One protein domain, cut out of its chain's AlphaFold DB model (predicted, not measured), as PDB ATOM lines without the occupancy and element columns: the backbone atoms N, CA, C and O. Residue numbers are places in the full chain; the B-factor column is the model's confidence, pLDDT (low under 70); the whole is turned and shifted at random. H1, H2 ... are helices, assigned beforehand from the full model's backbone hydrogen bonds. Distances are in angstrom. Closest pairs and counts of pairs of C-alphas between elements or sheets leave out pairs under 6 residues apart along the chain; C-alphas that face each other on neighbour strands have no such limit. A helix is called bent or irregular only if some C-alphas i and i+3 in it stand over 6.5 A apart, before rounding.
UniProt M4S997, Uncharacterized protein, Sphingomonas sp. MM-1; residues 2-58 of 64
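This is residues 2 to 58 of the 64 residues of an uncharacterized protein of Sphingomonas sp. MM-1 (UniProt M4S997). The long helix H2 turns a corner into arms H2a and H2b, an open frame with H3 standing away from both and little H1 near H2a's beginning. The printed part has 57 residues with three named helices, H1, H2 and H3 in that order along the chain, which hold 45 of them, and no named strand; the class is all helix. It is only just compact, close to loose: radius of gyration of the C-alphas 12.3 A, spans 29 by 26 by 25 A.

H2, residues 11 to 37, is one helix by its hydrogen bonds but bent: C-alphas 27 and 30 are 9.2 A apart. Arms H2a, residues 11 to 27, and H2b, residues 30 to 37, only just touch, only at the corner, with 3 pairs of C-alphas within 8 A, closest Leu 25 and Gly 32, 5.9 A; they run opposite ways at a steep tilt of 47 degrees. H1, residues 3 to 6, is close to but not clearly touching H2a, closest C-alphas Ile 6 and Leu 14, 7.3 A. H3, residues 45 to 58, is apart from H1, H2a and H2b. O i to N i+4 pairs are within hydrogen-bond range throughout H2b and H3, 11 of 13 in H2a.

H2a, irregular with C-alphas 13 and 16 6.9 A apart, runs 23.9 A from C-alpha 11 at (-18.816, 378.215, -19.999). H3 runs 20.0 A to C-alpha 58 at (-16.007, 390.914, -32.699).

The farthest C-alphas, Thr 8 and Arg 30, are 30.7 A apart. The printed part has no cut and no long link; no printed residue is under 70 in pLDDT.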
ATOM      1  N   LYS A   2     -14.975 384.364  -6.641       84.69
ATOM      2  CA  LYS A   2     -13.563 384.278  -6.249       84.69
ATOM      3  C   LYS A   2     -12.762 383.690  -7.410       84.69
ATOM      4  O   LYS A   2     -13.337 383.024  -8.261       84.69
ATOM      5  N   ILE A   3     -11.445 383.900  -7.425       79.56
ATOM      6  CA  ILE A   3     -10.566 383.304  -8.449       79.56
ATOM      7  C   ILE A   3     -10.700 381.775  -8.456       79.56
ATOM      8  O   ILE A   3     -10.871 381.188  -9.513       79.56
ATOM      9  N   SER A   4     -10.769 381.156  -7.276       81.69
ATOM     10  CA  SER A   4     -11.019 379.717  -7.117       81.69
ATOM     11  C   SER A   4     -12.333 379.234  -7.742       81.69
ATOM     12  O   SER A   4     -12.458 378.068  -8.094       81.69
ATOM     13  N   ASP A   5     -13.329 380.115  -7.865       84.50
ATOM     14  CA  ASP A   5     -14.605 379.770  -8.492       84.50
ATOM     15  C   ASP A   5     -14.494 379.818 -10.030       84.50
ATOM     16  O   ASP A   5     -15.302 379.195 -10.708       84.50
ATOM     17  N   ILE A   6     -13.507 380.536 -10.593       88.56
ATOM     18  CA  ILE A   6     -13.259 380.609 -12.046       88.56
ATOM     19  C   ILE A   6     -12.731 379.267 -12.558       88.56
ATOM     20  O   ILE A   6     -13.209 378.780 -13.574       88.56
ATOM     21  N   GLU A   7     -11.794 378.654 -11.830       87.81
ATOM     22  CA  GLU A   7     -11.078 377.437 -12.250       87.81
ATOM     23  C   GLU A   7     -11.992 376.227 -12.500       87.81
ATOM     24  O   GLU A   7     -11.616 375.302 -13.213       87.81
ATOM     25  N   THR A   8     -13.189 376.216 -11.908       90.00
ATOM     26  CA  THR A   8     -14.141 375.094 -12.005       90.00
ATOM     27  C   THR A   8     -15.477 375.477 -12.638       90.00
ATOM     28  O   THR A   8     -16.343 374.616 -12.813       90.00
ATOM     29  N   ALA A   9     -15.679 376.753 -12.976       93.69
ATOM     30  CA  ALA A   9     -16.926 377.219 -13.562       93.69
ATOM     31  C   ALA A   9     -17.049 376.797 -15.031       93.69
ATOM     32  O   ALA A   9     -16.104 376.891 -15.811       93.69
ATOM     33  N   GLY A  10     -18.252 376.367 -15.416       94.12
ATOM     34  CA  GLY A  10     -18.568 376.047 -16.805       94.12
ATOM     35  C   GLY A  10     -18.750 377.294 -17.690       94.12
ATOM     36  O   GLY A  10     -18.937 378.404 -17.168       94.12
ATOM     37  N   PRO A  11     -18.760 377.120 -19.026       94.25
ATOM     38  CA  PRO A  11     -18.816 378.215 -19.999       94.25
ATOM     39  C   PRO A  11     -19.975 379.196 -19.781       94.25
ATOM     40  O   PRO A  11     -19.783 380.408 -19.803       94.25
ATOM     41  N   GLU A  12     -21.174 378.698 -19.486       94.81
ATOM     42  CA  GLU A  12     -22.405 379.482 -19.329       94.81
ATOM     43  C   GLU A  12     -22.361 380.364 -18.079       94.81
ATOM     44  O   GLU A  12     -22.958 381.441 -18.038       94.81
ATOM     45  N   THR A  13     -21.625 379.923 -17.057       95.00
ATOM     46  CA  THR A  13     -21.397 380.712 -15.841       95.00
ATOM     47  C   THR A  13     -20.351 381.798 -16.091       95.00
ATOM     48  O   THR A  13     -20.486 382.915 -15.587       95.00
ATOM     49  N   LEU A  14     -19.322 381.496 -16.889       95.06
ATOM     50  CA  LEU A  14     -18.212 382.409 -17.164       95.06
ATOM     51  C   LEU A  14     -18.525 383.452 -18.240       95.06
ATOM     52  O   LEU A  14     -18.067 384.586 -18.115       95.06
ATOM     53  N   ALA A  15     -19.328 383.127 -19.253       94.94
ATOM     54  CA  ALA A  15     -19.647 384.017 -20.371       94.94
ATOM     55  C   ALA A  15     -20.065 385.448 -19.951       94.94
ATOM     56  O   ALA A  15     -19.444 386.408 -20.419       94.94
ATOM     57  N   PRO A  16     -21.039 385.656 -19.036       95.19
ATOM     58  CA  PRO A  16     -21.406 387.008 -18.603       95.19
ATOM     59  C   PRO A  16     -20.287 387.719 -17.823       95.19
ATOM     60  O   PRO A  16     -20.168 388.948 -17.885       95.19
ATOM     61  N   VAL A  17     -19.448 386.969 -17.101       95.06
ATOM     62  CA  VAL A  17     -18.300 387.516 -16.362       95.06
ATOM     63  C   VAL A  17     -17.233 388.000 -17.339       95.06
ATOM     64  O   VAL A  17     -16.797 389.146 -17.237       95.06
ATOM     65  N   LEU A  18     -16.871 387.171 -18.321       94.75
ATOM     66  CA  LEU A  18     -15.903 387.505 -19.365       94.75
ATOM     67  C   LEU A  18     -16.347 388.740 -20.155       94.75
ATOM     68  O   LEU A  18     -15.571 389.685 -20.298       94.75
ATOM     69  N   LEU A  19     -17.617 388.798 -20.570       96.19
ATOM     70  CA  LEU A  19     -18.168 389.970 -21.256       96.19
ATOM     71  C   LEU A  19     -18.026 391.247 -20.414       96.19
ATOM     72  O   LEU A  19     -17.578 392.279 -20.915       96.19
ATOM     73  N   THR A  20     -18.371 391.176 -19.127       97.00
ATOM     74  CA  THR A  20     -18.271 392.323 -18.213       97.00
ATOM     75  C   THR A  20     -16.822 392.795 -18.060       97.00
ATOM     76  O   THR A  20     -16.554 393.999 -18.072       97.00
ATOM     77  N   VAL A  21     -15.872 391.862 -17.945       95.38
ATOM     78  CA  VAL A  21     -14.437 392.166 -17.832       95.38
ATOM     79  C   VAL A  21     -13.922 392.855 -19.097       95.38
ATOM     80  O   VAL A  21     -13.266 393.891 -18.995       95.38
ATOM     81  N   LEU A  22     -14.273 392.346 -20.280       96.25
ATOM     82  CA  LEU A  22     -13.871 392.922 -21.569       96.25
ATOM     83  C   LEU A  22     -14.444 394.327 -21.770       96.25
ATOM     84  O   LEU A  22     -13.721 395.253 -22.141       96.25
ATOM     85  N   GLN A  23     -15.727 394.524 -21.454       96.88
ATOM     86  CA  GLN A  23     -16.350 395.848 -21.484       96.88
ATOM     87  C   GLN A  23     -15.640 396.814 -20.535       96.88
ATOM     88  O   GLN A  23     -15.380 397.968 -20.893       96.88
ATOM     89  N   ARG A  24     -15.281 396.351 -19.331       97.75
ATOM     90  CA  ARG A  24     -14.559 397.179 -18.368       97.75
ATOM     91  C   ARG A  24     -13.145 397.510 -18.840       97.75
ATOM     92  O   ARG A  24     -12.720 398.652 -18.670       97.75
ATOM     93  N   LEU A  25     -12.443 396.566 -19.465       96.81
ATOM     94  CA  LEU A  25     -11.149 396.816 -20.098       96.81
ATOM     95  C   LEU A  25     -11.275 397.902 -21.178       96.81
ATOM     96  O   LEU A  25     -10.498 398.857 -21.170       96.81
ATOM     97  N   GLY A  26     -12.307 397.827 -22.025       96.56
ATOM     98  CA  GLY A  26     -12.609 398.857 -23.023       96.56
ATOM     99  C   GLY A  26     -12.834 400.246 -22.408       96.56
ATOM    100  O   GLY A  26     -12.282 401.232 -22.888       96.56
ATOM    101  N   GLN A  27     -13.569 400.330 -21.295       98.19
ATOM    102  CA  GLN A  27     -13.799 401.588 -20.567       98.19
ATOM    103  C   GLN A  27     -12.527 402.171 -19.933       98.19
ATOM    104  O   GLN A  27     -12.395 403.389 -19.833       98.19
ATOM    105  N   LEU A  28     -11.602 401.321 -19.476       98.19
ATOM    106  CA  LEU A  28     -10.312 401.750 -18.922       98.19
ATOM    107  C   LEU A  28      -9.330 402.216 -20.011       98.19
ATOM    108  O   LEU A  28      -8.352 402.910 -19.710       98.19
ATOM    109  N   GLY A  29      -9.574 401.837 -21.267       97.38
ATOM    110  CA  GLY A  29      -8.776 402.222 -22.423       97.38
ATOM    111  C   GLY A  29      -7.309 401.799 -22.310       97.38
ATOM    112  O   GLY A  29      -6.961 400.795 -21.685       97.38
ATOM    113  N   ARG A  30      -6.414 402.599 -22.904       97.31
ATOM    114  CA  ARG A  30      -4.977 402.280 -22.996       97.31
ATOM    115  C   ARG A  30      -4.316 402.038 -21.637       97.31
ATOM    116  O   ARG A  30      -3.422 401.207 -21.542       97.31
ATOM    117  N   ILE A  31      -4.730 402.760 -20.595       97.81
ATOM    118  CA  ILE A  31      -4.140 402.614 -19.256       97.81
ATOM    119  C   ILE A  31      -4.471 401.232 -18.681       97.81
ATOM    120  O   ILE A  31      -3.574 400.563 -18.172       97.81
ATOM    121  N   GLY A  32      -5.724 400.788 -18.820       96.69
ATOM    122  CA  GLY A  32      -6.136 399.439 -18.427       96.69
ATOM    123  C   GLY A  32      -5.389 398.360 -19.206       96.69
ATOM    124  O   GLY A  32      -4.863 397.430 -18.603       96.69
ATOM    125  N   ALA A  33      -5.256 398.534 -20.523       95.94
ATOM    126  CA  ALA A  33      -4.521 397.600 -21.374       95.94
ATOM    127  C   ALA A  33      -3.040 397.472 -20.974       95.94
ATOM    128  O   ALA A  33      -2.531 396.364 -20.858       95.94
ATOM    129  N   VAL A  34      -2.352 398.586 -20.691       97.44
ATOM    130  CA  VAL A  34      -0.948 398.558 -20.235       97.44
ATOM    131  C   VAL A  34      -0.809 397.891 -18.866       97.44
ATOM    132  O   VAL A  34       0.184 397.213 -18.622       97.44
ATOM    133  N   ALA A  35      -1.770 398.086 -17.960       97.31
ATOM    134  CA  ALA A  35      -1.751 397.417 -16.663       97.31
ATOM    135  C   ALA A  35      -1.931 395.897 -16.809       97.31
ATOM    136  O   ALA A  35      -1.187 395.150 -16.179       97.31
ATOM    137  N   LEU A  36      -2.855 395.455 -17.668       94.62
ATOM    138  CA  LEU A  36      -3.069 394.038 -17.968       94.62
ATOM    139  C   LEU A  36      -1.844 393.408 -18.643       94.62
ATOM    140  O   LEU A  36      -1.404 392.345 -18.225       94.62
ATOM    141  N   ALA A  37      -1.229 394.099 -19.606       93.94
ATOM    142  CA  ALA A  37      -0.045 393.614 -20.320       93.94
ATOM    143  C   ALA A  37       1.177 393.362 -19.417       93.94
ATOM    144  O   ALA A  37       2.096 392.666 -19.819       93.94
ATOM    145  N   ARG A  38       1.214 393.920 -18.198       95.25
ATOM    146  CA  ARG A  38       2.277 393.637 -17.215       95.25
ATOM    147  C   ARG A  38       2.088 392.312 -16.477       95.25
ATOM    148  O   ARG A  38       3.003 391.903 -15.771       95.25
ATOM    149  N   LEU A  39       0.895 391.724 -16.555       93.56
ATOM    150  CA  LEU A  39       0.549 390.460 -15.904       93.56
ATOM    151  C   LEU A  39       0.660 389.267 -16.855       93.56
ATOM    152  O   LEU A  39       0.800 388.150 -16.381       93.56
ATOM    153  N   VAL A  40       0.566 389.512 -18.163       91.56
ATOM    154  CA  VAL A  40       0.659 388.480 -19.199       91.56
ATOM    155  C   VAL A  40       2.124 388.091 -19.383       91.56
ATOM    156  O   VAL A  40       2.983 388.967 -19.524       91.56
ATOM    157  N   GLU A  41       2.405 386.790 -19.351       90.12
ATOM    158  CA  GLU A  41       3.740 386.260 -19.622       90.12
ATOM    159  C   GLU A  41       4.090 386.403 -21.111       90.12
ATOM    160  O   GLU A  41       3.224 386.498 -21.983       90.12
ATOM    161  N   GLU A  42       5.384 386.449 -21.424       83.81
ATOM    162  CA  GLU A  42       5.824 386.403 -22.819       83.81
ATOM    163  C   GLU A  42       5.437 385.035 -23.408       83.81
ATOM    164  O   GLU A  42       5.837 384.009 -22.863       83.81
ATOM    165  N   HIS A  43       4.674 385.025 -24.506       80.25
ATOM    166  CA  HIS A  43       4.150 383.810 -25.155       80.25
ATOM    167  C   HIS A  43       3.139 382.997 -24.329       80.25
ATOM    168  O   HIS A  43       3.135 381.765 -24.372       80.25
ATOM    169  N   ASP A  44       2.264 383.675 -23.588       92.31
ATOM    170  CA  ASP A  44       1.108 383.042 -22.952       92.31
ATOM    171  C   ASP A  44       0.114 382.525 -24.016       92.31
ATOM    172  O   ASP A  44      -0.673 383.287 -24.584       92.31
ATOM    173  N   ALA A  45       0.186 381.220 -24.303       91.81
ATOM    174  CA  ALA A  45      -0.599 380.566 -25.349       91.81
ATOM    175  C   ALA A  45      -2.114 380.654 -25.105       91.81
ATOM    176  O   ALA A  45      -2.874 380.812 -26.059       91.81
ATOM    177  N   ASP A  46      -2.548 380.605 -23.841       93.81
ATOM    178  CA  ASP A  46      -3.966 380.702 -23.490       93.81
ATOM    179  C   ASP A  46      -4.489 382.121 -23.765       93.81
ATOM    180  O   ASP A  46      -5.606 382.305 -24.258       93.81
ATOM    181  N   VAL A  47      -3.675 383.148 -23.489       93.75
ATOM    182  CA  VAL A  47      -4.007 384.540 -23.828       93.75
ATOM    183  C   VAL A  47      -4.003 384.759 -25.339       93.75
ATOM    184  O   VAL A  47      -4.914 385.416 -25.844       93.75
ATOM    185  N   GLU A  48      -3.016 384.232 -26.064       94.31
ATOM    186  CA  GLU A  48      -2.953 384.328 -27.527       94.31
ATOM    187  C   GLU A  48      -4.198 383.708 -28.181       94.31
ATOM    188  O   GLU A  48      -4.888 384.391 -28.942       94.31
ATOM    189  N   GLU A  49      -4.557 382.476 -27.811       95.69
ATOM    190  CA  GLU A  49      -5.757 381.801 -28.314       95.69
ATOM    191  C   GLU A  49      -7.040 382.562 -27.934       95.69
ATOM    192  O   GLU A  49      -7.931 382.769 -28.764       95.69
ATOM    193  N   ALA A  50      -7.140 383.059 -26.698       95.12
ATOM    194  CA  ALA A  50      -8.289 383.858 -26.282       95.12
ATOM    195  C   ALA A  50      -8.452 385.131 -27.131       95.12
ATOM    196  O   ALA A  50      -9.580 385.520 -27.441       95.12
ATOM    197  N   LEU A  51      -7.357 385.788 -27.528       94.38
ATOM    198  CA  LEU A  51      -7.412 386.971 -28.392       94.38
ATOM    199  C   LEU A  51      -7.908 386.637 -29.804       94.38
ATOM    200  O   LEU A  51      -8.657 387.437 -30.371       94.38
ATOM    201  N   GLU A  52      -7.546 385.475 -30.350       95.38
ATOM    202  CA  GLU A  52      -8.068 384.994 -31.636       95.38
ATOM    203  C   GLU A  52      -9.588 384.796 -31.569       95.38
ATOM    204  O   GLU A  52     -10.326 385.377 -32.371       95.38
ATOM    205  N   TRP A  53     -10.081 384.100 -30.540       96.25
ATOM    206  CA  TRP A  53     -11.521 383.918 -30.344       96.25
ATOM    207  C   TRP A  53     -12.260 385.238 -30.122       96.25
ATOM    208  O   TRP A  53     -13.367 385.433 -30.628       96.25
ATOM    209  N   LEU A  54     -11.662 386.193 -29.407       95.31
ATOM    210  CA  LEU A  54     -12.246 387.524 -29.236       95.31
ATOM    211  C   LEU A  54     -12.341 388.297 -30.555       95.31
ATOM    212  O   LEU A  54     -13.318 389.027 -30.758       95.31
ATOM    213  N   ALA A  55     -11.363 388.139 -31.449       95.31
ATOM    214  CA  ALA A  55     -11.418 388.725 -32.784       95.31
ATOM    215  C   ALA A  55     -12.578 388.130 -33.597       95.31
ATOM    216  O   ALA A  55     -13.333 388.882 -34.219       95.31
ATOM    217  N   ASP A  56     -12.783 386.815 -33.514       95.88
ATOM    218  CA  ASP A  56     -13.909 386.135 -34.157       95.88
ATOM    219  C   ASP A  56     -15.274 386.568 -33.596       95.88
ATOM    220  O   ASP A  56     -16.215 386.846 -34.349       95.88
ATOM    221  N   ILE A  57     -15.384 386.720 -32.271       94.69
ATOM    222  CA  ILE A  57     -16.590 387.267 -31.626       94.69
ATOM    223  C   ILE A  57     -16.876 388.675 -32.162       94.69
ATOM    224  O   ILE A  57     -18.010 388.977 -32.538       94.69
ATOM    225  N   ALA A  58     -15.859 389.540 -32.222       92.94
ATOM    226  CA  ALA A  58     -16.007 390.914 -32.699       92.94
ATOM    227  C   ALA A  58     -16.362 390.991 -34.194       92.94
ATOM    228  O   ALA A  58     -17.094 391.894 -34.607       92.94
TER     229      ALA A  58